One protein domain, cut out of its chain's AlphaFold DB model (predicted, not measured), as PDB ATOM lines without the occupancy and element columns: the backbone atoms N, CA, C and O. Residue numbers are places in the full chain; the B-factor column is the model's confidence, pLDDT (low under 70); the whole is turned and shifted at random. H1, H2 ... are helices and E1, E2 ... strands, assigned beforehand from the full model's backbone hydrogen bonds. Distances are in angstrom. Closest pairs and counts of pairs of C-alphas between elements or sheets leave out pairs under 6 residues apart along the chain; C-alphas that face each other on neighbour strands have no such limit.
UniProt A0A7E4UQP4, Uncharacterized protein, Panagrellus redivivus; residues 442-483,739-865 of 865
ATOM      1  N   ASN A 442     191.634 181.240 183.293       92.69
ATOM      2  CA  ASN A 442     191.460 181.318 184.744       92.69
ATOM      3  C   ASN A 442     190.548 180.189 185.259       92.69
ATOM      4  O   ASN A 442     189.376 180.438 185.562       92.69
ATOM      5  N   PRO A 443     191.062 178.950 185.395       91.69
ATOM      6  CA  PRO A 443     190.274 177.825 185.897       91.69
ATOM      7  C   PRO A 443     189.726 178.051 187.315       91.69
ATOM      8  O   PRO A 443     188.611 177.626 187.621       91.69
ATOM      9  N   SER A 444     190.445 178.780 188.175       93.44
ATOM     10  CA  SER A 444     190.052 179.024 189.573       93.44
ATOM     11  C   SER A 444     188.688 179.711 189.717       93.44
ATOM     12  O   SER A 444     188.003 179.491 190.716       93.44
ATOM     13  N   ARG A 445     188.233 180.463 188.700       94.56
ATOM     14  CA  ARG A 445     186.891 181.080 188.685       94.56
ATOM     15  C   ARG A 445     185.761 180.060 188.841       94.56
ATOM     16  O   ARG A 445     184.731 180.374 189.433       94.56
ATOM     17  N   PHE A 446     185.942 178.841 188.327       94.81
ATOM     18  CA  PHE A 446     184.927 177.793 188.404       94.81
ATOM     19  C   PHE A 446     184.783 177.258 189.829       94.81
ATOM     20  O   PHE A 446     183.661 177.061 190.285       94.81
ATOM     21  N   LEU A 447     185.892 177.115 190.567       95.75
ATOM     22  CA  LEU A 447     185.844 176.767 191.989       95.75
ATOM     23  C   LEU A 447     185.129 177.855 192.796       95.75
ATOM     24  O   LEU A 447     184.256 177.532 193.597       95.75
ATOM     25  N   SER A 448     185.433 179.133 192.547       96.38
ATOM     26  CA  SER A 448     184.730 180.245 193.200       96.38
ATOM     27  C   SER A 448     183.229 180.222 192.912       96.38
ATOM     28  O   SER A 448     182.429 180.455 193.816       96.38
ATOM     29  N   LYS A 449     182.832 179.890 191.675       96.31
ATOM     30  CA  LYS A 449     181.419 179.778 191.296       96.31
ATOM     31  C   LYS A 449     180.724 178.589 191.955       96.31
ATOM     32  O   LYS A 449     179.590 178.725 192.405       96.31
ATOM     33  N   ILE A 450     181.400 177.443 192.044       96.44
ATOM     34  CA  ILE A 450     180.910 176.283 192.795       96.44
ATOM     35  C   ILE A 450     180.705 176.668 194.258       96.44
ATOM     36  O   ILE A 450     179.621 176.438 194.783       96.44
ATOM     37  N   ASP A 451     181.687 177.304 194.897       96.12
ATOM     38  CA  ASP A 451     181.571 177.740 196.290       96.12
ATOM     39  C   ASP A 451     180.395 178.712 196.479       96.12
ATOM     40  O   ASP A 451     179.583 178.510 197.380       96.12
ATOM     41  N   GLU A 452     180.225 179.695 195.590       96.19
ATOM     42  CA  GLU A 452     179.074 180.610 195.600       96.19
ATOM     43  C   GLU A 452     177.737 179.856 195.492       96.19
ATOM     44  O   GLU A 452     176.818 180.099 196.276       96.19
ATOM     45  N   ASN A 453     177.614 178.926 194.542       94.75
ATOM     46  CA  ASN A 453     176.378 178.177 194.315       94.75
ATOM     47  C   ASN A 453     176.065 177.219 195.472       94.75
ATOM     48  O   ASN A 453     174.905 177.088 195.854       94.75
ATOM     49  N   LEU A 454     177.082 176.595 196.072       94.12
ATOM     50  CA  LEU A 454     176.896 175.744 197.244       94.12
ATOM     51  C   LEU A 454     176.449 176.549 198.466       94.12
ATOM     52  O   LEU A 454     175.587 176.082 199.202       94.12
ATOM     53  N   GLN A 455     176.964 177.766 198.666       93.38
ATOM     54  CA  GLN A 455     176.526 178.632 199.770       93.38
ATOM     55  C   GLN A 455     175.082 179.130 199.620       93.38
ATOM     56  O   GLN A 455     174.464 179.500 200.616       93.38
ATOM     57  N   LYS A 456     174.516 179.109 198.405       91.56
ATOM     58  CA  LYS A 456     173.089 179.396 198.172       91.56
ATOM     59  C   LYS A 456     172.171 178.243 198.577       91.56
ATOM     60  O   LYS A 456     170.969 178.457 198.715       91.56
ATOM     61  N   LEU A 457     172.702 177.030 198.755       91.56
ATOM     62  CA  LEU A 457     171.908 175.895 199.214       91.56
ATOM     63  C   LEU A 457     171.577 176.063 200.697       91.56
ATOM     64  O   LEU A 457     172.471 176.209 201.535       91.56
ATOM     65  N   ASP A 458     170.287 175.987 201.023       90.31
ATOM     66  CA  ASP A 458     169.811 176.186 202.389       90.31
ATOM     67  C   ASP A 458     170.519 175.249 203.387       90.31
ATOM     68  O   ASP A 458     170.663 174.038 203.180       90.31
ATOM     69  N   GLY A 459     171.028 175.839 204.467       89.69
ATOM     70  CA  GLY A 459     171.778 175.158 205.520       89.69
ATOM     71  C   GLY A 459     173.186 174.660 205.157       89.69
ATOM     72  O   GLY A 459     173.877 174.177 206.059       89.69
ATOM     73  N   PHE A 460     173.656 174.771 203.904       93.88
ATOM     74  CA  PHE A 460     174.985 174.258 203.522       93.88
ATOM     75  C   PHE A 460     176.132 175.015 204.205       93.88
ATOM     76  O   PHE A 460     177.174 174.428 204.483       93.88
ATOM     77  N   SER A 461     175.921 176.277 204.588       92.62
ATOM     78  CA  SER A 461     176.879 177.079 205.366       92.62
ATOM     79  C   SER A 461     177.296 176.438 206.702       92.62
ATOM     80  O   SER A 461     178.343 176.771 207.254       92.62
ATOM     81  N   THR A 462     176.519 175.476 207.215       93.62
ATOM     82  CA  THR A 462     176.855 174.697 208.422       93.62
ATOM     83  C   THR A 462     177.846 173.551 208.167       93.62
ATOM     84  O   THR A 462     178.370 172.959 209.116       93.62
ATOM     85  N   VAL A 463     178.117 173.217 206.902       96.75
ATOM     86  CA  VAL A 463     178.973 172.102 206.481       96.75
ATOM     87  C   VAL A 463     180.410 172.587 206.283       96.75
ATOM     88  O   VAL A 463     180.730 173.264 205.311       96.75
ATOM     89  N   ASN A 464     181.320 172.177 207.170       97.06
ATOM     90  CA  ASN A 464     182.755 172.420 207.000       97.06
ATOM     91  C   ASN A 464     183.437 171.204 206.353       97.06
ATOM     92  O   ASN A 464     183.826 170.257 207.041       97.06
ATOM     93  N   CYS A 465     183.578 171.227 205.024       96.94
ATOM     94  CA  CYS A 465     184.160 170.114 204.273       96.94
ATOM     95  C   CYS A 465     185.628 169.836 204.627       96.94
ATOM     96  O   CYS A 465     185.990 168.671 204.770       96.94
ATOM     97  N   GLU A 466     186.460 170.866 204.808       96.25
ATOM     98  CA  GLU A 466     187.887 170.681 205.120       96.25
ATOM     99  C   GLU A 466     188.087 169.994 206.474       96.25
ATOM    100  O   GLU A 466     188.832 169.020 206.576       96.25
ATOM    101  N   ALA A 467     187.331 170.406 207.493       96.88
ATOM    102  CA  ALA A 467     187.334 169.727 208.785       96.88
ATOM    103  C   ALA A 467     186.855 168.265 208.666       96.88
ATOM    104  O   ALA A 467     187.434 167.372 209.284       96.88
ATOM    105  N   CYS A 468     185.857 167.982 207.816       96.69
ATOM    106  CA  CYS A 468     185.404 166.608 207.577       96.69
ATOM    107  C   CYS A 468     186.471 165.736 206.892       96.69
ATOM    108  O   CYS A 468     186.618 164.567 207.246       96.69
ATOM    109  N   PHE A 469     187.231 166.282 205.936       94.75
ATOM    110  CA  PHE A 469     188.349 165.571 205.305       94.75
ATOM    111  C   PHE A 469     189.491 165.282 206.285       94.75
ATOM    112  O   PHE A 469     190.115 164.228 206.188       94.75
ATOM    113  N   ASN A 470     189.697 166.163 207.267       93.44
ATOM    114  CA  ASN A 470     190.680 165.999 208.341       93.44
ATOM    115  C   ASN A 470     190.176 165.135 209.511       93.44
ATOM    116  O   ASN A 470     190.799 165.098 210.569       93.44
ATOM    117  N   ASN A 471     189.062 164.420 209.322       91.94
ATOM    118  CA  ASN A 471     188.472 163.516 210.308       91.94
ATOM    119  C   ASN A 471     188.033 164.211 211.622       91.94
ATOM    120  O   ASN A 471     188.034 163.594 212.689       91.94
ATOM    121  N   ASP A 472     187.627 165.486 211.558       95.56
ATOM    122  CA  ASP A 472     187.048 166.201 212.699       95.56
ATOM    123  C   ASP A 472     185.649 165.650 213.022       95.56
ATOM    124  O   ASP A 472     184.678 165.824 212.279       95.56
ATOM    125  N   THR A 473     185.534 164.995 214.177       95.00
ATOM    126  CA  THR A 473     184.293 164.346 214.626       95.00
ATOM    127  C   THR A 473     183.126 165.331 214.781       95.00
ATOM    128  O   THR A 473     181.978 164.975 214.502       95.00
ATOM    129  N   LYS A 474     183.375 166.574 215.216       95.69
ATOM    130  CA  LYS A 474     182.327 167.589 215.402       95.69
ATOM    131  C   LYS A 474     181.805 168.057 214.047       95.69
ATOM    132  O   LYS A 474     180.591 168.094 213.856       95.69
ATOM    133  N   ALA A 475     182.700 168.346 213.104       96.81
ATOM    134  CA  ALA A 475     182.333 168.724 211.744       96.81
ATOM    135  C   ALA A 475     181.567 167.600 211.036       96.81
ATOM    136  O   ALA A 475     180.499 167.855 210.478       96.81
ATOM    137  N   ILE A 476     182.041 166.352 211.143       96.50
ATOM    138  CA  ILE A 476     181.365 165.171 210.585       96.50
ATOM    139  C   ILE A 476     179.952 165.034 211.156       96.50
ATOM    140  O   ILE A 476     178.996 164.844 210.404       96.50
ATOM    141  N   ASN A 477     179.791 165.167 212.476       95.69
ATOM    142  CA  ASN A 477     178.484 165.069 213.120       95.69
ATOM    143  C   ASN A 477     177.522 166.170 212.657       95.69
ATOM    144  O   ASN A 477     176.354 165.873 212.408       95.69
ATOM    145  N   THR A 478     177.988 167.411 212.508       96.62
ATOM    146  CA  THR A 478     177.174 168.518 211.979       96.62
ATOM    147  C   THR A 478     176.785 168.266 210.524       96.62
ATOM    148  O   THR A 478     175.599 168.231 210.198       96.62
ATOM    149  N   ALA A 479     177.762 167.985 209.662       97.12
ATOM    150  CA  ALA A 479     177.547 167.756 208.237       97.12
ATOM    151  C   ALA A 479     176.676 166.520 207.949       97.12
ATOM    152  O   ALA A 479     175.887 166.522 207.009       97.12
ATOM    153  N   SER A 480     176.755 165.477 208.783       96.69
ATOM    154  CA  SER A 480     175.921 164.272 208.647       96.69
ATOM    155  C   SER A 480     174.424 164.528 208.857       96.69
ATOM    156  O   SER A 480     173.603 163.721 208.418       96.69
ATOM    157  N   LYS A 481     174.067 165.632 209.527       95.56
ATOM    158  CA  LYS A 481     172.681 166.031 209.803       95.56
ATOM    159  C   LYS A 481     172.112 166.979 208.754       95.56
ATOM    160  O   LYS A 481     170.898 167.158 208.730       95.56
ATOM    161  N   TRP A 482     172.953 167.582 207.914       95.44
ATOM    162  CA  TRP A 482     172.482 168.458 206.847       95.44
ATOM    163  C   TRP A 482     171.707 167.653 205.796       95.44
ATOM    164  O   TRP A 482     172.096 166.544 205.418       95.44
ATOM    165  N   VAL A 483     170.588 168.215 205.345       93.25
ATOM    166  CA  VAL A 483     169.658 167.597 204.397       93.25
ATOM    167  C   VAL A 483     169.551 168.496 203.177       93.25
ATOM    168  O   VAL A 483     169.475 169.711 203.309       93.25
ATOM    169  N   SER A 739     197.138 133.464 203.126       47.69
ATOM    170  CA  SER A 739     196.183 133.066 204.183       47.69
ATOM    171  C   SER A 739     195.705 134.206 205.101       47.69
ATOM    172  O   SER A 739     194.717 134.021 205.802       47.69
ATOM    173  N   ASN A 740     196.347 135.382 205.069       48.16
ATOM    174  CA  ASN A 740     196.060 136.520 205.960       48.16
ATOM    175  C   ASN A 740     195.980 137.889 205.258       48.16
ATOM    176  O   ASN A 740     196.026 138.924 205.922       48.16
ATOM    177  N   VAL A 741     195.866 137.946 203.927       46.72
ATOM    178  CA  VAL A 741     195.772 139.252 203.258       46.72
ATOM    179  C   VAL A 741     194.354 139.783 203.372       46.72
ATOM    180  O   VAL A 741     193.409 139.240 202.797       46.72
ATOM    181  N   SER A 742     194.224 140.868 204.139       42.94
ATOM    182  CA  SER A 742     193.030 141.696 204.132       42.94
ATOM    183  C   SER A 742     192.690 142.021 202.673       42.94
ATOM    184  O   SER A 742     193.558 142.508 201.950       42.94
ATOM    185  N   PRO A 743     191.450 141.797 202.202       43.84
ATOM    186  CA  PRO A 743     191.033 142.177 200.849       43.84
ATOM    187  C   PRO A 743     190.980 143.705 200.654       43.84
ATOM    188  O   PRO A 743     190.402 144.183 199.678       43.84
ATOM    189  N   TYR A 744     191.534 144.464 201.600       44.97
ATOM    190  CA  TYR A 744     191.553 145.905 201.642       44.97
ATOM    191  C   TYR A 744     192.967 146.449 201.486       44.97
ATOM    192  O   TYR A 744     193.890 145.865 202.055       44.97
ATOM    193  N   PRO A 745     193.120 147.588 200.783       44.56
ATOM    194  CA  PRO A 745     194.328 148.393 200.875       44.56
ATOM    195  C   PRO A 745     194.745 148.583 202.335       44.56
ATOM    196  O   PRO A 745     193.857 148.847 203.159       44.56
ATOM    197  N   PRO A 746     196.046 148.513 202.658       43.03
ATOM    198  CA  PRO A 746     196.539 149.074 203.908       43.03
ATOM    199  C   PRO A 746     196.112 150.547 204.028       43.03
ATOM    200  O   PRO A 746     195.844 151.224 203.031       43.03
ATOM    201  N   THR A 747     195.991 151.043 205.260       41.62
ATOM    202  CA  THR A 747     195.934 152.487 205.518       41.62
ATOM    203  C   THR A 747     197.135 153.114 204.832       41.62
ATOM    204  O   THR A 747     198.263 152.785 205.186       41.62
ATOM    205  N   LEU A 748     196.877 153.953 203.828       50.47
ATOM    206  CA  LEU A 748     197.924 154.605 203.055       50.47
ATOM    207  C   LEU A 748     198.884 155.306 204.013       50.47
ATOM    208  O   LEU A 748     198.457 156.119 204.837       50.47
ATOM    209  N   GLN A 749     200.166 154.953 203.914       43.09
ATOM    210  CA  GLN A 749     201.234 155.701 204.563       43.09
ATOM    211  C   GLN A 749     201.123 157.172 204.116       43.09
ATOM    212  O   GLN A 749     200.667 157.424 202.995       43.09
ATOM    213  N   PRO A 750     201.553 158.151 204.931       39.66
ATOM    214  CA  PRO A 750     201.389 159.586 204.658       39.66
ATOM    215  C   PRO A 750     201.943 160.129 203.318       39.66
ATOM    216  O   PRO A 750     201.813 161.323 203.071       39.66
ATOM    217  N   GLY A 751     202.526 159.297 202.443       40.94
ATOM    218  CA  GLY A 751     203.019 159.667 201.109       40.94
ATOM    219  C   GLY A 751     202.465 158.873 199.910       40.94
ATOM    220  O   GLY A 751     202.776 159.236 198.782       40.94
ATOM    221  N   GLU A 752     201.642 157.829 200.081       60.62
ATOM    222  CA  GLU A 752     201.268 156.912 198.974       60.62
ATOM    223  C   GLU A 752     199.837 157.114 198.427       60.62
ATOM    224  O   GLU A 752     199.157 156.181 197.997       60.62
ATOM    225  N   VAL A 753     199.331 158.347 198.443       67.50
ATOM    226  CA  VAL A 753     197.958 158.652 198.003       67.50
ATOM    227  C   VAL A 753     197.742 158.250 196.534       67.50
ATOM    228  O   VAL A 753     198.583 158.508 195.680       67.50
ATOM    229  N   PHE A 754     196.590 157.640 196.224       74.69
ATOM    230  CA  PHE A 754     196.190 157.205 194.872       74.69
ATOM    231  C   PHE A 754     196.938 156.007 194.275       74.69
ATOM    232  O   PHE A 754     196.737 155.717 193.091       74.69
ATOM    233  N   GLN A 755     197.705 155.267 195.074       73.19
ATOM    234  CA  GLN A 755     198.308 154.001 194.657       73.19
ATOM    235  C   GLN A 755     197.254 152.878 194.530       73.19
ATOM    236  O   GLN A 755     196.513 152.613 195.486       73.19
ATOM    237  N   PRO A 756     197.120 152.205 193.366       74.88
ATOM    238  CA  PRO A 756     196.156 151.121 193.198       74.88
ATOM    239  C   PRO A 756     196.511 149.909 194.052       74.88
ATOM    240  O   PRO A 756     197.547 149.284 193.874       74.88
ATOM    241  N   THR A 757     195.604 149.499 194.932       65.50
ATOM    242  CA  THR A 757     195.820 148.320 195.794       65.50
ATOM    243  C   THR A 757     195.111 147.067 195.297       65.50
ATOM    244  O   THR A 757     195.195 146.002 195.907       65.50
ATOM    245  N   GLN A 758     194.384 147.198 194.190       78.56
ATOM    246  CA  GLN A 758     193.678 146.131 193.506       78.56
ATOM    247  C   GLN A 758     193.836 146.286 191.995       78.56
ATOM    248  O   GLN A 758     193.987 147.389 191.479       78.56
ATOM    249  N   TYR A 759     193.776 145.164 191.281       86.19
ATOM    250  CA  TYR A 759     194.027 145.093 189.838       86.19
ATOM    251  C   TYR A 759     193.001 145.818 188.942       86.19
ATOM    252  O   TYR A 759     193.240 145.958 187.740       86.19
ATOM    253  N   TYR A 760     191.862 146.257 189.487       90.00
ATOM    254  CA  TYR A 760     190.838 147.001 188.753       90.00
ATOM    255  C   TYR A 760     190.464 148.295 189.484       90.00
ATOM    256  O   TYR A 760     190.324 148.310 190.705       90.00
ATOM    257  N   ILE A 761     190.294 149.375 188.721       93.69
ATOM    258  CA  ILE A 761     190.142 150.752 189.215       93.69
ATOM    259  C   ILE A 761     188.880 151.458 188.699       93.69
ATOM    260  O   ILE A 761     188.622 152.605 189.067       93.69
ATOM    261  N   SER A 762     188.085 150.797 187.851       93.94
ATOM    262  CA  SER A 762     186.947 151.421 187.160       93.94
ATOM    263  C   SER A 762     185.909 152.040 188.104       93.94
ATOM    264  O   SER A 762     185.268 153.022 187.739       93.94
ATOM    265  N   ARG A 763     185.738 151.485 189.313       94.19
ATOM    266  CA  ARG A 763     184.804 151.978 190.336       94.19
ATOM    267  C   ARG A 763     185.147 151.433 191.724       94.19
ATOM    268  O   ARG A 763     185.245 150.219 191.907       94.19
ATOM    269  N   PHE A 764     185.207 152.311 192.723       93.19
ATOM    270  CA  PHE A 764     185.257 151.933 194.132       93.19
ATOM    271  C   PHE A 764     183.849 151.660 194.658       93.19
ATOM    272  O   PHE A 764     182.982 152.528 194.597       93.19
ATOM    273  N   GLN A 765     183.616 150.468 195.201       91.19
ATOM    274  CA  GLN A 765     182.341 150.105 195.809       91.19
ATOM    275  C   GLN A 765     182.564 149.293 197.083       91.19
ATOM    276  O   GLN A 765     183.178 148.226 197.056       91.19
ATOM    277  N   LEU A 766     182.016 149.772 198.202       87.94
ATOM    278  CA  LEU A 766     182.123 149.083 199.484       87.94
ATOM    279  C   LEU A 766     180.915 148.166 199.711       87.94
ATOM    280  O   LEU A 766     179.822 148.608 200.069       87.94
ATOM    281  N   TRP A 767     181.124 146.865 199.526       84.94
ATOM    282  CA  TRP A 767     180.139 145.835 199.858       84.94
ATOM    283  C   TRP A 767     180.182 145.471 201.346       84.94
ATOM    284  O   TRP A 767     181.258 145.337 201.922       84.94
ATOM    285  N   MET A 768     179.026 145.224 201.960       80.56
ATOM    286  CA  MET A 768     178.878 144.926 203.395       80.56
ATOM    287  C   MET A 768     178.896 143.412 203.707       80.56
ATOM    288  O   MET A 768     178.205 142.953 204.617       80.56
ATOM    289  N   TYR A 769     179.638 142.614 202.927       67.50
ATOM    290  CA  TYR A 769     179.801 141.163 203.120       67.50
ATOM    291  C   TYR A 769     181.168 140.847 203.759       67.50
ATOM    292  O   TYR A 769     182.181 141.300 203.239       67.50
ATOM    293  N   GLY A 770     181.218 140.038 204.828       51.28
ATOM    294  CA  GLY A 770     182.455 139.737 205.582       51.28
ATOM    295  C   GLY A 770     182.793 140.818 206.626       51.28
ATOM    296  O   GLY A 770     182.565 141.995 206.371       51.28
ATOM    297  N   GLY A 771     183.252 140.418 207.820       51.44
ATOM    298  CA  GLY A 771     183.342 141.259 209.033       51.44
ATOM    299  C   GLY A 771     184.254 142.505 208.976       51.44
ATOM    300  O   GLY A 771     184.999 142.695 208.020       51.44
ATOM    301  N   ASN A 772     184.151 143.343 210.025       57.66
ATOM    302  CA  ASN A 772     184.843 144.626 210.295       57.66
ATOM    303  C   ASN A 772     184.796 145.703 209.189       57.66
ATOM    304  O   ASN A 772     185.774 146.403 208.943       57.66
ATOM    305  N   ARG A 773     183.641 145.888 208.539       69.56
ATOM    306  CA  ARG A 773     183.429 146.958 207.543       69.56
ATOM    307  C   ARG A 773     182.528 148.047 208.113       69.56
ATOM    308  O   ARG A 773     181.392 147.757 208.485       69.56
ATOM    309  N   VAL A 774     183.005 149.290 208.133       81.38
ATOM    310  CA  VAL A 774     182.229 150.443 208.611       81.38
ATOM    311  C   VAL A 774     181.689 151.228 207.417       81.38
ATOM    312  O   VAL A 774     182.437 151.678 206.554       81.38
ATOM    313  N   CYS A 775     180.368 151.382 207.366       88.00
ATOM    314  CA  CYS A 775     179.689 152.294 206.452       88.00
ATOM    315  C   CYS A 775     179.112 153.434 207.290       88.00
ATOM    316  O   CYS A 775     178.206 153.188 208.082       88.00
ATOM    317  N   TYR A 776     179.639 154.651 207.130       91.19
ATOM    318  CA  TYR A 776     179.212 155.811 207.925       91.19
ATOM    319  C   TYR A 776     177.871 156.394 207.456       91.19
ATOM    320  O   TYR A 776     177.221 157.122 208.200       91.19
ATOM    321  N   GLY A 777     177.454 156.066 206.228       93.12
ATOM    322  CA  GLY A 777     176.128 156.379 205.706       93.12
ATOM    323  C   GLY A 777     175.138 155.241 205.960       93.12
ATOM    324  O   GLY A 777     174.798 154.923 207.098       93.12
ATOM    325  N   LYS A 778     174.642 154.610 204.889       93.69
ATOM    326  CA  LYS A 778     173.613 153.557 204.986       93.69
ATOM    327  C   LYS A 778     173.878 152.402 204.034       93.69
ATOM    328  O   LYS A 778     174.156 152.599 202.857       93.69
ATOM    329  N   SER A 779     173.694 151.171 204.505       91.62
ATOM    330  CA  SER A 779     173.719 149.988 203.635       91.62
ATOM    331  C   SER A 779     172.414 149.869 202.839       91.62
ATOM    332  O   SER A 779     171.333 149.734 203.416       91.62
ATOM    333  N   VAL A 780     172.504 149.895 201.505       89.56
ATOM    334  CA  VAL A 780     171.365 149.725 200.588       89.56
ATOM    335  C   VAL A 780     171.698 148.655 199.555       89.56
ATOM    336  O   VAL A 780     172.606 148.825 198.739       89.56
ATOM    337  N   SER A 781     170.924 147.566 199.559       86.75
ATOM    338  CA  SER A 781     171.171 146.366 198.739       86.75
ATOM    339  C   SER A 781     172.562 145.769 198.981       86.75
ATOM    340  O   SER A 781     173.252 145.393 198.041       86.75
ATOM    341  N   SER A 782     172.981 145.728 200.252       84.56
ATOM    342  CA  SER A 782     174.290 145.224 200.701       84.56
ATOM    343  C   SER A 782     175.515 146.015 200.218       84.56
ATOM    344  O   SER A 782     176.637 145.594 200.480       84.56
ATOM    345  N   SER A 783     175.321 147.170 199.580       89.56
ATOM    346  CA  SER A 783     176.376 148.129 199.240       89.56
ATOM    347  C   SER A 783     176.251 149.367 200.124       89.56
ATOM    348  O   SER A 783     175.137 149.843 200.356       89.56
ATOM    349  N   CYS A 784     177.374 149.910 200.586       93.31
ATOM    350  CA  CYS A 784     177.401 151.167 201.320       93.31
ATOM    351  C   CYS A 784     176.981 152.326 200.405       93.31
ATOM    352  O   CYS A 784     177.470 152.450 199.280       93.31
ATOM    353  N   VAL A 785     176.049 153.146 200.885       96.94
ATOM    354  CA  VAL A 785     175.882 154.534 200.457       96.94
ATOM    355  C   VAL A 785     176.788 155.346 201.369       96.94
ATOM    356  O   VAL A 785     176.560 155.349 202.583       96.94
ATOM    357  N   PHE A 786     177.842 155.933 200.806       96.62
ATOM    358  CA  PHE A 786     178.877 156.607 201.584       96.62
ATOM    359  C   PHE A 786     178.297 157.791 202.359       96.62
ATOM    360  O   PHE A 786     177.475 158.534 201.831       96.62
ATOM    361  N   GLY A 787     178.720 157.920 203.615       96.44
ATOM    362  CA  GLY A 787     178.377 159.040 204.488       96.44
ATOM    363  C   GLY A 787     179.569 159.965 204.722       96.44
ATOM    364  O   GLY A 787     180.673 159.686 204.256       96.44
ATOM    365  N   VAL A 788     179.376 161.031 205.499       96.94
ATOM    366  CA  VAL A 788     180.386 162.086 205.699       96.94
ATOM    367  C   VAL A 788     181.657 161.524 206.337       96.94
ATOM    368  O   VAL A 788     182.761 161.872 205.935       96.94
ATOM    369  N   GLY A 789     181.520 160.565 207.258       93.75
ATOM    370  CA  GLY A 789     182.668 159.886 207.870       93.75
ATOM    371  C   GLY A 789     183.511 159.052 206.894       93.75
ATOM    372  O   GLY A 789     184.608 158.633 207.240       93.75
ATOM    373  N   ASN A 790     183.041 158.813 205.662       93.19
ATOM    374  CA  ASN A 790     183.838 158.166 204.620       93.19
ATOM    375  C   ASN A 790     184.730 159.149 203.836       93.19
ATOM    376  O   ASN A 790     185.579 158.682 203.078       93.19
ATOM    377  N   LEU A 791     184.576 160.470 203.993       94.44
ATOM    378  CA  LEU A 791     185.318 161.472 203.216       94.44
ATOM    379  C   LEU A 791     186.851 161.311 203.275       94.44
ATOM    380  O   LEU A 791     187.451 161.293 202.197       94.44
ATOM    381  N   PRO A 792     187.493 161.096 204.446       90.31
ATOM    382  CA  PRO A 792     188.947 160.894 204.512       90.31
ATOM    383  C   PRO A 792     189.419 159.678 203.703       90.31
ATOM    384  O   PRO A 792     190.469 159.698 203.065       90.31
ATOM    385  N   GLN A 793     188.615 158.612 203.672       87.44
ATOM    386  CA  GLN A 793     188.921 157.422 202.881       87.44
ATOM    387  C   GLN A 793     188.724 157.676 201.384       87.44
ATOM    388  O   GLN A 793     189.526 157.220 200.576       87.44
ATOM    389  N   LEU A 794     187.649 158.367 200.997       91.50
ATOM    390  CA  LEU A 794     187.281 158.563 199.593       91.50
ATOM    391  C   LEU A 794     188.328 159.373 198.822       91.50
ATOM    392  O   LEU A 794     188.620 159.033 197.677       91.50
ATOM    393  N   ILE A 795     188.930 160.385 199.448       89.81
ATOM    394  CA  ILE A 795     189.931 161.247 198.799       89.81
ATOM    395  C   ILE A 795     191.295 160.589 198.602       89.81
ATOM    396  O   ILE A 795     192.141 161.177 197.943       89.81
ATOM    397  N   THR A 796     191.520 159.396 199.151       86.12
ATOM    398  CA  THR A 796     192.796 158.681 199.021       86.12
ATOM    399  C   THR A 796     192.713 157.451 198.112       86.12
ATOM    400  O   THR A 796     193.727 156.875 197.719       86.12
ATOM    401  N   ARG A 797     191.494 157.066 197.716       88.44
ATOM    402  CA  ARG A 797     191.200 155.940 196.820       88.44
ATOM    403  C   ARG A 797     191.819 156.114 195.439       88.44
ATOM    404  O   ARG A 797     191.642 157.156 194.825       88.44
ATOM    405  N   ALA A 798     192.440 155.069 194.894       90.69
ATOM    406  CA  ALA A 798     193.009 155.055 193.541       90.69
ATOM    407  C   ALA A 798     191.965 154.928 192.414       90.69
ATOM    408  O   ALA A 798     192.247 155.227 191.260       90.69
ATOM    409  N   GLU A 799     190.741 154.501 192.720       93.94
ATOM    410  CA  GLU A 799     189.707 154.313 191.702       93.94
ATOM    411  C   GLU A 799     189.284 155.625 191.032       93.94
ATOM    412  O   GLU A 799     189.501 156.722 191.552       93.94
ATOM    413  N   LEU A 800     188.654 155.492 189.863       96.19
ATOM    414  CA  LEU A 800     188.197 156.618 189.049       96.19
ATOM    415  C   LEU A 800     186.957 157.292 189.647       96.19
ATOM    416  O   LEU A 800     186.873 158.516 189.704       96.19
ATOM    417  N   VAL A 801     186.001 156.487 190.119       96.94
ATOM    418  CA  VAL A 801     184.724 156.950 190.682       96.94
ATOM    419  C   VAL A 801     184.341 156.145 191.923       96.94
ATOM    420  O   VAL A 801     184.732 154.984 192.057       96.94
ATOM    421  N   ALA A 802     183.537 156.728 192.810       96.25
ATOM    422  CA  ALA A 802     182.948 156.039 193.956       96.25
ATOM    423  C   ALA A 802     181.476 155.706 193.710       96.25
ATOM    424  O   ALA A 802     180.696 156.553 193.281       96.25
ATOM    425  N   HIS A 803     181.096 154.479 194.063       95.00
ATOM    426  CA  HIS A 803     179.726 153.989 194.095       95.00
ATOM    427  C   HIS A 803     179.373 153.546 195.525       95.00
ATOM    428  O   HIS A 803     179.965 152.612 196.062       95.00
ATOM    429  N   LYS A 804     178.403 154.155 196.195       94.38
ATOM    430  CA  LYS A 804     177.401 155.107 195.692       94.38
ATOM    431  C   LYS A 804     177.120 156.199 196.703       94.38
ATOM    432  O   LYS A 804     177.362 156.021 197.895       94.38
ATOM    433  N   MET A 805     176.552 157.292 196.217       95.31
ATOM    434  CA  MET A 805     176.032 158.390 197.026       95.31
ATOM    435  C   MET A 805     174.599 158.683 196.609       95.31
ATOM    436  O   MET A 805     174.251 158.509 195.445       95.31
ATOM    437  N   TYR A 806     173.777 159.104 197.558       95.19
ATOM    438  CA  TYR A 806     172.387 159.496 197.349       95.19
ATOM    439  C   TYR A 806     172.198 160.835 198.050       95.19
ATOM    440  O   TYR A 806     172.557 160.936 199.224       95.19
ATOM    441  N   LEU A 807     171.636 161.843 197.380       94.50
ATOM    442  CA  LEU A 807     171.351 163.123 198.040       94.50
ATOM    443  C   LEU A 807     170.346 162.974 199.202       94.50
ATOM    444  O   LEU A 807     170.274 163.823 200.084       94.50
ATOM    445  N   GLU A 808     169.616 161.858 199.265       92.94
ATOM    446  CA  GLU A 808     168.739 161.492 200.380       92.94
ATOM    447  C   GLU A 808     169.488 160.966 201.624       92.94
ATOM    448  O   GLU A 808     168.874 160.763 202.673       92.94
ATOM    449  N   ILE A 809     170.787 160.657 201.522       94.75
ATOM    450  CA  ILE A 809     171.565 160.008 202.586       94.75
ATOM    451  C   ILE A 809     172.871 160.767 202.791       94.75
ATOM    452  O   ILE A 809     173.838 160.544 202.071       94.75
ATOM    453  N   GLN A 810     172.900 161.619 203.820       96.00
ATOM    454  CA  GLN A 810     174.054 162.459 204.168       96.00
ATOM    455  C   GLN A 810     174.636 163.204 202.943       96.00
ATOM    456  O   GLN A 810     175.802 162.989 202.589       96.00
ATOM    457  N   PRO A 811     173.840 164.074 202.286       96.25
ATOM    458  CA  PRO A 811     174.207 164.746 201.035       96.25
ATOM    459  C   PRO A 811     175.501 165.557 201.119       96.25
ATOM    460  O   PRO A 811     176.186 165.696 200.108       96.25
ATOM    461  N   ALA A 812     175.896 166.021 202.312       97.56
ATOM    462  CA  ALA A 812     177.180 166.687 202.532       97.56
ATOM    463  C   ALA A 812     178.366 165.867 201.994       97.56
ATOM    464  O   ALA A 812     179.326 166.433 201.485       97.56
ATOM    465  N   THR A 813     178.276 164.531 202.018       97.62
ATOM    466  CA  THR A 813     179.291 163.643 201.429       97.62
ATOM    467  C   THR A 813     179.493 163.919 199.938       97.62
ATOM    468  O   THR A 813     180.624 164.033 199.475       97.62
ATOM    469  N   PHE A 814     178.397 164.044 199.185       97.69
ATOM    470  CA  PHE A 814     178.429 164.288 197.746       97.69
ATOM    471  C   PHE A 814     178.965 165.690 197.443       97.69
ATOM    472  O   PHE A 814     179.883 165.836 196.641       97.69
ATOM    473  N   PHE A 815     178.456 166.713 198.133       97.56
ATOM    474  CA  PHE A 815     178.844 168.101 197.880       97.56
ATOM    475  C   PHE A 815     180.270 168.433 198.339       97.56
ATOM    476  O   PHE A 815     180.980 169.146 197.634       97.56
ATOM    477  N   CYS A 816     180.749 167.858 199.447       97.94
ATOM    478  CA  CYS A 816     182.153 168.005 199.833       97.94
ATOM    479  C   CYS A 816     183.092 167.338 198.824       97.94
ATOM    480  O   CYS A 816     184.125 167.913 198.486       97.94
ATOM    481  N   MET A 817     182.731 166.164 198.296       97.88
ATOM    482  CA  MET A 817     183.501 165.523 197.226       97.88
ATOM    483  C   MET A 817     183.452 166.314 195.916       97.88
ATOM    484  O   MET A 817     184.488 166.440 195.273       97.88
ATOM    485  N   LEU A 818     182.299 166.886 195.547       97.62
ATOM    486  CA  LEU A 818     182.152 167.766 194.382       97.62
ATOM    487  C   LEU A 818     183.079 168.982 194.495       97.62
ATOM    488  O   LEU A 818     183.874 169.240 193.594       97.62
ATOM    489  N   ARG A 819     183.030 169.690 195.628       96.81
ATOM    490  CA  ARG A 819     183.899 170.840 195.895       96.81
ATOM    491  C   ARG A 819     185.377 170.450 195.861       96.81
ATOM    492  O   ARG A 819     186.175 171.117 195.212       96.81
ATOM    493  N   ARG A 820     185.750 169.346 196.523       95.69
ATOM    494  CA  ARG A 820     187.139 168.857 196.539       95.69
ATOM    495  C   ARG A 820     187.617 168.442 195.150       95.69
ATOM    496  O   ARG A 820     188.783 168.649 194.834       95.69
ATOM    497  N   HIS A 821     186.744 167.864 194.331       95.88
ATOM    498  CA  HIS A 821     187.051 167.546 192.942       95.88
ATOM    499  C   HIS A 821     187.387 168.816 192.153       95.88
ATOM    500  O   HIS A 821     188.446 168.881 191.536       95.88
ATOM    501  N   TRP A 822     186.532 169.840 192.238       96.06
ATOM    502  CA  TRP A 822     186.762 171.132 191.590       96.06
ATOM    503  C   TRP A 822     188.040 171.817 192.073       96.06
ATOM    504  O   TRP A 822     188.806 172.299 191.247       96.06
ATOM    505  N   ALA A 823     188.318 171.785 193.379       95.69
ATOM    506  CA  ALA A 823     189.548 172.345 193.937       95.69
ATOM    507  C   ALA A 823     190.797 171.707 193.310       95.69
ATOM    508  O   ALA A 823     191.676 172.407 192.823       95.69
ATOM    509  N   ARG A 824     190.821 170.374 193.205       94.56
ATOM    510  CA  ARG A 824     191.916 169.628 192.561       94.56
ATOM    511  C   ARG A 824     192.000 169.871 191.051       94.56
ATOM    512  O   ARG A 824     193.074 169.792 190.462       94.56
ATOM    513  N   ALA A 825     190.868 170.121 190.396       94.69
ATOM    514  CA  ALA A 825     190.803 170.353 188.953       94.69
ATOM    515  C   ALA A 825     191.338 171.734 188.534       94.69
ATOM    516  O   ALA A 825     191.628 171.930 187.357       94.69
ATOM    517  N   VAL A 826     191.501 172.669 189.473       93.81
ATOM    518  CA  VAL A 826     192.022 174.021 189.203       93.81
ATOM    519  C   VAL A 826     193.359 174.306 189.898       93.81
ATOM    520  O   VAL A 826     193.974 175.335 189.632       93.81
ATOM    521  N   ASP A 827     193.808 173.412 190.782       91.19
ATOM    522  CA  ASP A 827     195.082 173.514 191.495       91.19
ATOM    523  C   ASP A 827     196.240 172.982 190.635       91.19
ATOM    524  O   ASP A 827     196.438 171.773 190.479       91.19
ATOM    525  N   VAL A 828     197.016 173.909 190.072       84.38
ATOM    526  CA  VAL A 828     198.153 173.611 189.188       84.38
ATOM    527  C   VAL A 828     199.265 172.847 189.919       84.38
ATOM    528  O   VAL A 828     199.873 171.944 189.337       84.38
ATOM    529  N   GLU A 829     199.525 173.163 191.189       80.94
ATOM    530  CA  GLU A 829     200.578 172.511 191.972       80.94
ATOM    531  C   GLU A 829     200.200 171.054 192.247       80.94
ATOM    532  O   GLU A 829     200.966 170.130 191.948       80.94
ATOM    533  N   GLN A 830     198.973 170.818 192.709       81.25
ATOM    534  CA  GLN A 830     198.481 169.469 192.956       81.25
ATOM    535  C   GLN A 830     198.416 168.630 191.672       81.25
ATOM    536  O   GLN A 830     198.749 167.442 191.672       81.25
ATOM    537  N   GLN A 831     198.043 169.240 190.551       85.50
ATOM    538  CA  GLN A 831     198.080 168.569 189.255       85.50
ATOM    539  C   GLN A 831     199.498 168.190 188.843       85.50
ATOM    540  O   GLN A 831     199.705 167.101 188.313       85.50
ATOM    541  N   SER A 832     200.483 169.054 189.077       79.81
ATOM    542  CA  SER A 832     201.877 168.773 188.718       79.81
ATOM    543  C   SER A 832     202.479 167.609 189.518       79.81
ATOM    544  O   SER A 832     203.301 166.859 188.992       79.81
ATOM    545  N   THR A 833     202.016 167.401 190.754       83.62
ATOM    546  CA  THR A 833     202.517 166.355 191.659       83.62
ATOM    547  C   THR A 833     201.818 165.005 191.490       83.62
ATOM    548  O   THR A 833     202.348 163.990 191.940       83.62
ATOM    549  N   PHE A 834     200.666 164.939 190.810       88.75
ATOM    550  CA  PHE A 834     199.974 163.671 190.578       88.75
ATOM    551  C   PHE A 834     200.756 162.742 189.635       88.75
ATOM    552  O   PHE A 834     200.981 163.041 188.457       88.75
ATOM    553  N   ARG A 835     201.096 161.556 190.147       86.06
ATOM    554  CA  ARG A 835     201.850 160.512 189.448       86.06
ATOM    555  C   ARG A 835     200.956 159.315 189.131       86.06
ATOM    556  O   ARG A 835     200.400 158.685 190.023       86.06
ATOM    557  N   ALA A 836     200.827 158.993 187.843       91.25
ATOM    558  CA  ALA A 836     199.991 157.889 187.361       91.25
ATOM    559  C   ALA A 836     200.785 156.609 187.023       91.25
ATOM    560  O   ALA A 836     200.198 155.622 186.583       91.25
ATOM    561  N   ASP A 837     202.108 156.597 187.194       90.00
ATOM    562  CA  ASP A 837     202.973 155.491 186.752       90.00
ATOM    563  C   ASP A 837     202.595 154.132 187.359       90.00
ATOM    564  O   ASP A 837     202.608 153.122 186.653       90.00
ATOM    565  N   ALA A 838     202.133 154.096 188.607       88.44
ATOM    566  CA  ALA A 838     201.664 152.867 189.241       88.44
ATOM    567  C   ALA A 838     200.486 152.185 188.525       88.44
ATOM    568  O   ALA A 838     200.349 150.961 188.576       88.44
ATOM    569  N   TYR A 839     199.657 152.937 187.794       92.69
ATOM    570  CA  TYR A 839     198.536 152.371 187.037       92.69
ATOM    571  C   TYR A 839     199.012 151.520 185.846       92.69
ATOM    572  O   TYR A 839     198.293 150.614 185.424       92.69
ATOM    573  N   SER A 840     200.243 151.731 185.355       92.62
ATOM    574  CA  SER A 840     200.859 150.883 184.320       92.62
ATOM    575  C   SER A 840     201.196 149.470 184.814       92.62
ATOM    576  O   SER A 840     201.368 148.556 184.011       92.62
ATOM    577  N   LYS A 841     201.264 149.281 186.139       90.62
ATOM    578  CA  LYS A 841     201.569 148.001 186.797       90.62
ATOM    579  C   LYS A 841     200.324 147.189 187.138       90.62
ATOM    580  O   LYS A 841     200.417 146.119 187.728       90.62
ATOM    581  N   LEU A 842     199.126 147.659 186.797       92.44
ATOM    582  CA  LEU A 842     197.912 146.874 187.021       92.44
ATOM    583  C   LEU A 842     197.999 145.540 186.265       92.44
ATOM    584  O   LEU A 842     198.315 145.521 185.077       92.44
ATOM    585  N   ALA A 843     197.642 144.431 186.925       92.75
ATOM    586  CA  ALA A 843     197.778 143.082 186.359       92.75
ATOM    587  C   ALA A 843     197.150 142.919 184.966       92.75
ATOM    588  O   ALA A 843     197.618 142.118 184.166       92.75
ATOM    589  N   GLN A 844     196.075 143.654 184.673       94.31
ATOM    590  CA  GLN A 844     195.419 143.623 183.364       94.31
ATOM    591  C   GLN A 844     196.256 144.299 182.273       94.31
ATOM    592  O   GLN A 844     196.336 143.765 181.172       94.31
ATOM    593  N   VAL A 845     196.914 145.417 182.597       95.19
ATOM    594  CA  VAL A 845     197.839 146.131 181.702       95.19
ATOM    595  C   VAL A 845     199.062 145.260 181.423       95.19
ATOM    596  O   VAL A 845     199.411 145.030 180.269       95.19
ATOM    597  N   GLU A 846     199.655 144.676 182.466       95.06
ATOM    598  CA  GLU A 846     200.788 143.756 182.326       95.06
ATOM    599  C   GLU A 846     200.413 142.487 181.541       95.06
ATOM    600  O   GLU A 846     201.161 142.051 180.664       95.06
ATOM    601  N   ALA A 847     199.233 141.912 181.793       94.19
ATOM    602  CA  ALA A 847     198.743 140.753 181.049       94.19
ATOM    603  C   ALA A 847     198.515 141.072 179.563       94.19
ATOM    604  O   ALA A 847     198.849 140.249 178.709       94.19
ATOM    605  N   ALA A 848     197.982 142.255 179.242       93.81
ATOM    606  CA  ALA A 848     197.835 142.717 177.861       93.81
ATOM    607  C   ALA A 848     199.195 142.970 177.186       93.81
ATOM    608  O   ALA A 848     199.345 142.698 175.997       93.81
ATOM    609  N   ALA A 849     200.207 143.396 177.950       93.25
ATOM    610  CA  ALA A 849     201.593 143.533 177.498       93.25
ATOM    611  C   ALA A 849     202.353 142.192 177.381       93.25
ATOM    612  O   ALA A 849     203.530 142.178 177.027       93.25
ATOM    613  N   GLY A 850     201.705 141.057 177.668       91.31
ATOM    614  CA  GLY A 850     202.298 139.725 177.526       91.31
ATOM    615  C   GLY A 850     203.130 139.258 178.722       91.31
ATOM    616  O   GLY A 850     203.840 138.255 178.613       91.31
ATOM    617  N   VAL A 851     203.040 139.931 179.874       93.44
ATOM    618  CA  VAL A 851     203.706 139.478 181.101       93.44
ATOM    619  C   VAL A 851     203.157 138.100 181.512       93.44
ATOM    620  O   VAL A 851     201.939 137.902 181.564       93.44
ATOM    621  N   PRO A 852     204.028 137.115 181.817       90.38
ATOM    622  CA  PRO A 852     203.599 135.786 182.236       90.38
ATOM    623  C   PRO A 852     202.708 135.800 183.485       90.38
ATOM    624  O   PRO A 852     202.979 136.504 184.455       90.38
ATOM    625  N   ALA A 853     201.687 134.940 183.498       87.19
ATOM    626  CA  ALA A 853     200.653 134.896 184.535       87.19
ATOM    627  C   ALA A 853     201.194 134.715 185.972       87.19
ATOM    628  O   ALA A 853     200.599 135.209 186.921       87.19
ATOM    629  N   ASN A 854     202.334 134.040 186.144       83.88
ATOM    630  CA  ASN A 854     202.989 133.833 187.441       83.88
ATOM    631  C   ASN A 854     203.751 135.061 187.974       83.88
ATOM    632  O   ASN A 854     204.194 135.028 189.120       83.88
ATOM    633  N   LYS A 855     203.932 136.106 187.157       88.12
ATOM    634  CA  LYS A 855     204.584 137.370 187.535       88.12
ATOM    635  C   LYS A 855     203.589 138.498 187.824       88.12
ATOM    636  O   LYS A 855     204.000 139.522 188.359       88.12
ATOM    637  N   LEU A 856     202.313 138.310 187.484       88.31
ATOM    638  CA  LEU A 856     201.266 139.309 187.692       88.31
ATOM    639  C   LEU A 856     200.992 139.519 189.185       88.31
ATOM    640  O   LEU A 856     200.945 138.553 189.950       88.31
ATOM    641  N   ARG A 857     200.751 140.775 189.577       81.19
ATOM    642  CA  ARG A 857     200.391 141.155 190.953       81.19
ATOM    643  C   ARG A 857     198.971 141.699 191.015       81.19
ATOM    644  O   ARG A 857     198.647 142.688 190.363       81.19
ATOM    645  N   PHE A 858     198.118 141.066 191.818       79.38
ATOM    646  CA  PHE A 858     196.708 141.451 191.935       79.38
ATOM    647  C   PHE A 858     196.405 142.301 193.167       79.38
ATOM    648  O   PHE A 858     195.407 143.030 193.166       79.38
ATOM    649  N   TYR A 859     197.254 142.189 194.190       71.25
ATOM    650  CA  TYR A 859     197.127 142.877 195.467       71.25
ATOM    651  C   TYR A 859     198.480 143.420 195.904       71.25
ATOM    652  O   TYR A 859     199.440 142.663 196.077       71.25
ATOM    653  N   TYR A 860     198.522 144.725 196.137       63.69
ATOM    654  CA  TYR A 860     199.694 145.408 196.657       63.69
ATOM    655  C   TYR A 860     199.556 145.491 198.181       63.69
ATOM    656  O   TYR A 860     198.690 146.193 198.696       63.69
ATOM    657  N   SER A 861     200.338 144.676 198.889       44.25
ATOM    658  CA  SER A 861     200.604 144.841 200.321       44.25
ATOM    659  C   SER A 861     201.894 145.643 200.461       44.25
ATOM    660  O   SER A 861     202.801 145.411 199.659       44.25
ATOM    661  N   ASP A 862     201.950 146.550 201.437       43.09
ATOM    662  CA  ASP A 862     203.088 147.434 201.725       43.09
ATOM    663  C   ASP A 862     204.465 146.788 201.466       43.09
ATOM    664  O   ASP A 862     204.689 145.617 201.794       43.09
ATOM    665  N   HIS A 863     205.371 147.604 200.906       35.12
ATOM    666  CA  HIS A 863     206.800 147.366 200.615       35.12
ATOM    667  C   HIS A 863     207.198 146.820 199.231       35.12
ATOM    668  O   HIS A 863     208.235 146.170 199.109       35.12
ATOM    669  N   SER A 864     206.446 147.082 198.156       30.22
ATOM    670  CA  SER A 864     206.951 146.749 196.806       30.22
ATOM    671  C   SER A 864     206.635 147.757 195.700       30.22
ATOM    672  O   SER A 864     206.555 147.358 194.532       30.22
ATOM    673  N   PHE A 865     206.500 149.030 196.077       33.00
ATOM    674  CA  PHE A 865     206.625 150.170 195.172       33.00
ATOM    675  C   PHE A 865     207.879 150.967 195.502       33.00
ATOM    676  O   PHE A 865     208.201 151.060 196.709       33.00
TER     677      PHE A 865
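What this domain is: This is residues 442 to 483 and 739 to 865 of the 865 residues of an uncharacterized protein of Panagrellus redivivus (UniProt A0A7E4UQP4). What would one see first? Two helices, H1 and H5, lie side by side, with the short helices H2, H3 and H4 clustered near the beginning of H5 and the small hairpin E1-E2 leading through a tight link of 2 residues into H4. From the other end of H5 the chain turns a corner into H6 and leads as an arm through H7 to H8, far from the cluster. What is it made of? The printed part has 169 residues, under half of them in named elements, in the order H1 H2 H3 E1 E2 H4 E3 H5 H6 H7 H8; the class is mostly helix, and the E1-E2 sheet is antiparallel. How large is it? It is compact, with a radius of gyration of the C-alphas of 17.9 A and spans of 56 by 43 by 26 A.

Where its parts are: Where are the elements before the cut? H1, residues 444 to 455, begins at C-alpha 444 (190.052, 179.024, 189.573) and is 16.9 A long; H2 is residues 465 to 469 and H3 residues 473 to 479. What follows it? E1 is residues 778 to 780, E2 783 to 785, H4 788 to 794 and E3 801 to 803. H5, residues 812 to 826, begins at C-alpha 812 (177.180, 166.687, 202.532) and is 21.3 A long. H6 is residues 828 to 833, H7 837 to 841, and H8 843 to 848, ending at C-alpha 848 (197.835, 142.717, 177.861).

How they stand to each other: Which helices touch? H1 touches H5 at a shallow tilt of 15 degrees, opposite ways, the closest C-alphas being Ser 444 and Val 826, 5.4 A. H4, a hub with H5, touches H5's residues 812 to 817 alone, closest at C-alphas 788 and 813, 4.7 A, and touches H2 at C-alphas 792 and 469, 4.8 A. H2 touches H3 at C-alphas 468 and 476, 5.2 A, while H5 and H6 only just touch, only at the corner, at C-alphas 824 and 830, 6.6 A. How do the strands and the arm sit? In the hairpin of E1 and E2, N 785 and O 778 are 2.8 A apart, within hydrogen-bond range. E3 pairs with no named strand, but residues 764 to 765 pair parallel with its residues 802 to 803; H7 and H8 are close but not clearly touching, C-alphas 840 and 846 being 7.4 A apart. Are the helix backbones complete? Every O i to N i+4 pair is within hydrogen-bond range in H1, H2, H3, H5, H6 and H8. H4 has 1 of 3, with 3 of 4 O i to N i+3 pairs, and H7 has 0 of 1, with 2 of 2.

The domain as a whole: How far does it reach? The two farthest C-alphas, Asp 458 and Pro 852, are 56.4 A apart. Where is the cut? Residues 484 to 738 are not printed, and C-alphas 483 and 739 are 43.5 A apart; of the links printed whole, none is long. Where is confidence low? The residues under 70 are 739 to 753, 757, 769 to 773 and 860 to 865.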